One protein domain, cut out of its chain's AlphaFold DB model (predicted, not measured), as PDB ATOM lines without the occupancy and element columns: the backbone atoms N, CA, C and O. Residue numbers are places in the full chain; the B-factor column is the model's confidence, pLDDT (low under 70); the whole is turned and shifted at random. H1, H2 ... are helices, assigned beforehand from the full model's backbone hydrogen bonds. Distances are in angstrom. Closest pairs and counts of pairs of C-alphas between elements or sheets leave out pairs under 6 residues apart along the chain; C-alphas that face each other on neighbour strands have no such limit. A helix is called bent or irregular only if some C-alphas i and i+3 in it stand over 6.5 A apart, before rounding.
ATOM      1  N   PHE A   4     -50.837  42.273  13.537       63.34
ATOM      2  CA  PHE A   4     -49.854  41.882  12.516       63.34
ATOM      3  C   PHE A   4     -49.378  40.430  12.693       63.34
ATOM      4  O   PHE A   4     -49.183  39.703  11.723       63.34
ATOM      5  N   GLY A   5     -49.251  39.977  13.947       71.12
ATOM      6  CA  GLY A   5     -48.877  38.597  14.265       71.12
ATOM      7  C   GLY A   5     -49.981  37.596  13.925       71.12
ATOM      8  O   GLY A   5     -49.692  36.525  13.398       71.12
ATOM      9  N   THR A   6     -51.248  37.955  14.153       70.00
ATOM     10  CA  THR A   6     -52.391  37.117  13.759       70.00
ATOM     11  C   THR A   6     -52.524  37.018  12.243       70.00
ATOM     12  O   THR A   6     -52.747  35.923  11.742       70.00
ATOM     13  N   PHE A   7     -52.292  38.113  11.509       73.81
ATOM     14  CA  PHE A   7     -52.281  38.117  10.042       73.81
ATOM     15  C   PHE A   7     -51.161  37.238   9.466       73.81
ATOM     16  O   PHE A   7     -51.396  36.439   8.560       73.81
ATOM     17  N   TRP A   8     -49.953  37.321  10.031       75.88
ATOM     18  CA  TRP A   8     -48.818  36.513   9.577       75.88
ATOM     19  C   TRP A   8     -48.994  35.021   9.868       75.88
ATOM     20  O   TRP A   8     -48.658  34.178   9.035       75.88
ATOM     21  N   ASN A   9     -49.589  34.693  11.014       76.12
ATOM     22  CA  ASN A   9     -49.923  33.315  11.350       76.12
ATOM     23  C   ASN A   9     -51.031  32.764  10.441       76.12
ATOM     24  O   ASN A   9     -50.887  31.648   9.959       76.12
ATOM     25  N   GLN A  10     -52.052  33.560  10.100       72.31
ATOM     26  CA  GLN A  10     -53.102  33.170   9.150       72.31
ATOM     27  C   GLN A  10     -52.568  32.925   7.735       72.31
ATOM     28  O   GLN A  10     -52.960  31.957   7.088       72.31
ATOM     29  N   ILE A  11     -51.646  33.766   7.251       73.00
ATOM     30  CA  ILE A  11     -50.984  33.555   5.954       73.00
ATOM     31  C   ILE A  11     -50.157  32.275   5.987       73.00
ATOM     32  O   ILE A  11     -50.245  31.469   5.067       73.00
ATOM     33  N   ARG A  12     -49.370  32.066   7.046       76.31
ATOM     34  CA  ARG A  12     -48.527  30.875   7.187       76.31
ATOM     35  C   ARG A  12     -49.359  29.598   7.264       76.31
ATOM     36  O   ARG A  12     -48.997  28.607   6.634       76.31
ATOM     37  N   GLU A  13     -50.462  29.634   7.998       73.38
ATOM     38  CA  GLU A  13     -51.372  28.506   8.177       73.38
ATOM     39  C   GLU A  13     -52.102  28.180   6.867       73.38
ATOM     40  O   GLU A  13     -52.011  27.046   6.401       73.38
ATOM     41  N   ASN A  14     -52.656  29.182   6.175       70.88
ATOM     42  CA  ASN A  14     -53.275  29.012   4.854       70.88
ATOM     43  C   ASN A  14     -52.276  28.554   3.780       70.88
ATOM     44  O   ASN A  14     -52.604  27.709   2.949       70.88
ATOM     45  N   PHE A  15     -51.037  29.051   3.809       68.19
ATOM     46  CA  PHE A  15     -49.982  28.611   2.895       68.19
ATOM     47  C   PHE A  15     -49.552  27.168   3.194       68.19
ATOM     48  O   PHE A  15     -49.270  26.399   2.279       68.19
ATOM     49  N   SER A  16     -49.555  26.756   4.467       69.38
ATOM     50  CA  SER A  16     -49.257  25.381   4.882       69.38
ATOM     51  C   SER A  16     -50.424  24.397   4.686       69.38
ATOM     52  O   SER A  16     -50.187  23.206   4.503       69.38
ATOM     53  N   ALA A  17     -51.667  24.869   4.633       70.44
ATOM     54  CA  ALA A  17     -52.845  24.044   4.348       70.44
ATOM     55  C   ALA A  17     -53.046  23.777   2.842       70.44
ATOM     56  O   ALA A  17     -53.829  22.915   2.449       70.44
ATOM     57  N   MET A  18     -52.325  24.504   1.987       72.00
ATOM     58  CA  MET A  18     -52.439  24.439   0.532       72.00
ATOM     59  C   MET A  18     -51.676  23.248  -0.093       72.00
ATOM     60  O   MET A  18     -50.532  22.986   0.302       72.00
ATOM     61  N   PRO A  19     -52.241  22.557  -1.111       77.50
ATOM     62  CA  PRO A  19     -51.533  21.531  -1.880       77.50
ATOM     63  C   PRO A  19     -50.337  22.137  -2.633       77.50
ATOM     64  O   PRO A  19     -50.383  23.293  -3.061       77.50
ATOM     65  N   ILE A  20     -49.271  21.345  -2.818       70.56
ATOM     66  CA  ILE A  20     -47.937  21.771  -3.310       70.56
ATOM     67  C   ILE A  20     -48.004  22.637  -4.584       70.56
ATOM     68  O   ILE A  20     -47.245  23.596  -4.719       70.56
ATOM     69  N   GLN A  21     -48.952  22.359  -5.482       65.44
ATOM     70  CA  GLN A  21     -49.141  23.105  -6.730       65.44
ATOM     71  C   GLN A  21     -49.613  24.555  -6.510       65.44
ATOM     72  O   GLN A  21     -49.136  25.465  -7.181       65.44
ATOM     73  N   SER A  22     -50.485  24.809  -5.529       73.31
ATOM     74  CA  SER A  22     -50.978  26.167  -5.236       73.31
ATOM     75  C   SER A  22     -49.937  27.048  -4.530       73.31
ATOM     76  O   SER A  22     -49.900  28.259  -4.747       73.31
ATOM     77  N   ARG A  23     -49.010  26.441  -3.773       76.44
ATOM     78  CA  ARG A  23     -47.883  27.151  -3.139       76.44
ATOM     79  C   ARG A  23     -46.890  27.703  -4.161       76.44
ATOM     80  O   ARG A  23     -46.406  28.820  -3.999       76.44
ATOM     81  N   MET A  24     -46.615  26.938  -5.221       74.31
ATOM     82  CA  MET A  24     -45.757  27.375  -6.330       74.31
ATOM     83  C   MET A  24     -46.344  28.602  -7.044       74.31
ATOM     84  O   MET A  24     -45.623  29.559  -7.319       74.31
ATOM     85  N   ILE A  25     -47.662  28.613  -7.278       72.69
ATOM     86  CA  ILE A  25     -48.360  29.712  -7.964       72.69
ATOM     87  C   ILE A  25     -48.344  30.991  -7.119       72.69
ATOM     88  O   ILE A  25     -48.002  32.058  -7.626       72.69
ATOM     89  N   ALA A  26     -48.652  30.891  -5.823       75.50
ATOM     90  CA  ALA A  26     -48.613  32.039  -4.918       75.50
ATOM     91  C   ALA A  26     -47.197  32.635  -4.801       75.50
ATOM     92  O   ALA A  26     -47.041  33.856  -4.809       75.50
ATOM     93  N   GLY A  27     -46.160  31.789  -4.767       77.38
ATOM     94  CA  GLY A  27     -44.766  32.237  -4.786       77.38
ATOM     95  C   GLY A  27     -44.392  32.979  -6.073       77.38
ATOM     96  O   GLY A  27     -43.765  34.037  -6.011       77.38
ATOM     97  N   MET A  28     -44.827  32.478  -7.232       76.44
ATOM     98  CA  MET A  28     -44.568  33.123  -8.523       76.44
ATOM     99  C   MET A  28     -45.275  34.480  -8.641       76.44
ATOM    100  O   MET A  28     -44.684  35.444  -9.123       76.44
ATOM    101  N   LEU A  29     -46.510  34.586  -8.150       78.12
ATOM    102  CA  LEU A  29     -47.297  35.820  -8.204       78.12
ATOM    103  C   LEU A  29     -46.663  36.922  -7.339       78.12
ATOM    104  O   LEU A  29     -46.534  38.063  -7.778       78.12
ATOM    105  N   ILE A  30     -46.164  36.566  -6.152       81.31
ATOM    106  CA  ILE A  30     -45.418  37.493  -5.291       81.31
ATOM    107  C   ILE A  30     -44.111  37.934  -5.963       81.31
ATOM    108  O   ILE A  30     -43.791  39.120  -5.933       81.31
ATOM    109  N   ALA A  31     -43.382  37.023  -6.614       76.88
ATOM    110  CA  ALA A  31     -42.156  37.375  -7.332       76.88
ATOM    111  C   ALA A  31     -42.421  38.377  -8.468       76.88
ATOM    112  O   ALA A  31     -41.694  39.360  -8.599       76.88
ATOM    113  N   VAL A  32     -43.496  38.185  -9.240       83.81
ATOM    114  CA  VAL A  32     -43.905  39.126 -10.298       83.81
ATOM    115  C   VAL A  32     -44.279  40.488  -9.715       83.81
ATOM    116  O   VAL A  32     -43.870  41.507 -10.265       83.81
ATOM    117  N   ILE A  33     -44.995  40.532  -8.586       81.62
ATOM    118  CA  ILE A  33     -45.343  41.797  -7.917       81.62
ATOM    119  C   ILE A  33     -44.083  42.530  -7.447       81.62
ATOM    120  O   ILE A  33     -43.956  43.729  -7.673       81.62
ATOM    121  N   VAL A  34     -43.130  41.828  -6.831       81.12
ATOM    122  CA  VAL A  34     -41.885  42.437  -6.337       81.12
ATOM    123  C   VAL A  34     -41.035  42.973  -7.491       81.12
ATOM    124  O   VAL A  34     -40.529  44.090  -7.407       81.12
ATOM    125  N   ILE A  35     -40.926  42.222  -8.591       80.69
ATOM    126  CA  ILE A  35     -40.218  42.666  -9.801       80.69
ATOM    127  C   ILE A  35     -40.940  43.862 -10.440       80.69
ATOM    128  O   ILE A  35     -40.294  44.835 -10.822       80.69
ATOM    129  N   GLY A  36     -42.274  43.826 -10.498       78.00
ATOM    130  CA  GLY A  36     -43.095  44.915 -11.023       78.00
ATOM    131  C   GLY A  36     -42.929  46.209 -10.228       78.00
ATOM    132  O   GLY A  36     -42.700  47.261 -10.814       78.00
ATOM    133  N   VAL A  37     -42.962  46.135  -8.895       79.81
ATOM    134  CA  VAL A  37     -42.752  47.296  -8.013       79.81
ATOM    135  C   VAL A  37     -41.314  47.817  -8.104       79.81
ATOM    136  O   VAL A  37     -41.113  49.030  -8.137       79.81
ATOM    137  N   GLY A  38     -40.319  46.930  -8.207       76.12
ATOM    138  CA  GLY A  38     -38.917  47.317  -8.394       76.12
ATOM    139  C   GLY A  38     -38.686  48.110  -9.683       76.12
ATOM    140  O   GLY A  38     -38.000  49.129  -9.661       76.12
ATOM    141  N   LEU A  39     -39.320  47.701 -10.785       73.88
ATOM    142  CA  LEU A  39     -39.247  48.414 -12.065       73.88
ATOM    143  C   LEU A  39     -40.042  49.730 -12.066       73.88
ATOM    144  O   LEU A  39     -39.638  50.696 -12.716       73.88
ATOM    145  N   LEU A  40     -41.142  49.810 -11.314       70.62
ATOM    146  CA  LEU A  40     -41.952  51.029 -11.198       70.62
ATOM    147  C   LEU A  40     -41.214  52.126 -10.415       70.62
ATOM    148  O   LEU A  40     -41.240  53.292 -10.795       70.62
ATOM    149  N   LEU A  41     -40.471  51.748  -9.371       71.56
ATOM    150  CA  LEU A  41     -39.618  52.677  -8.622       71.56
ATOM    151  C   LEU A  41     -38.415  53.167  -9.440       71.56
ATOM    152  O   LEU A  41     -37.952  54.283  -9.232       71.56
ATOM    153  N   GLN A  42     -37.929  52.365 -10.388       65.62
ATOM    154  CA  GLN A  42     -36.803  52.735 -11.247       65.62
ATOM    155  C   GLN A  42     -37.215  53.584 -12.463       65.62
ATOM    156  O   GLN A  42     -36.367  54.225 -13.076       65.62
ATOM    157  N   SER A  43     -38.509  53.620 -12.802       58.94
ATOM    158  CA  SER A  43     -39.053  54.375 -13.943       58.94
ATOM    159  C   SER A  43     -39.729  55.702 -13.560       58.94
ATOM    160  O   SER A  43     -40.147  56.453 -14.437       58.94
TER     161      SER A  43
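Overview. This is residues 4 to 43 of the 553 residues of the protein "Flagellar MS-ring protein" of Rosistilla oblonga (UniProt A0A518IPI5). Two straight helices meet near their ends as an open V, with the long helix H2 as one arm, the shorter H1 as the other, and residues 18 and 19 at the corner. The V is flat, and its arms spread away from the corner with nothing packed between them. The printed part has 40 residues with two named helices, H1 then H2 along the chain, and no named strand; its class is all helix. It is only just loose, close to extended, with a radius of gyration of the C-alphas of 13.1 A and spans of 38 by 27 by 5 A.

Arrangement. H2, residues 20 to 43, is the longest helix, and H1, residues 4 to 17, comes before it. The two are close but not clearly touching, with 1 pair of C-alphas within 8 A. Their closest C-alphas, those of Phe 15 and Arg 23, are 6.6 A apart. Their lines stand at a steep tilt of 47 degrees, and they run opposite ways. Their centres are 18.8 A apart. In H1 and H2 every O i to N i+4 pair is within hydrogen-bond range.

Along the chain. H2 runs 35.4 A from C-alpha 20 at (-47.937, 21.771, -3.310) to C-alpha 43 at (-39.053, 54.375, -13.943). H1 runs 19.8 A from C-alpha 4 at (-49.854, 41.882, 12.516) to C-alpha 17. Neither helix is bent.

Size, cuts and confidence. The two C-alphas farthest apart, those of Ala 17 and Ser 43, are 38.0 A apart. Residues 4 to 13 of H1 and 28 to 43 of H2 stand free, and so do residues 16 to 22, of which 20 to 22 belong to H2. The printed part has no cut, and the link from H1 to H2 is tight. The mean pLDDT of the printed part is 73.8, with residues 4, 15 to 16, 21 and 42 to 43 under 70.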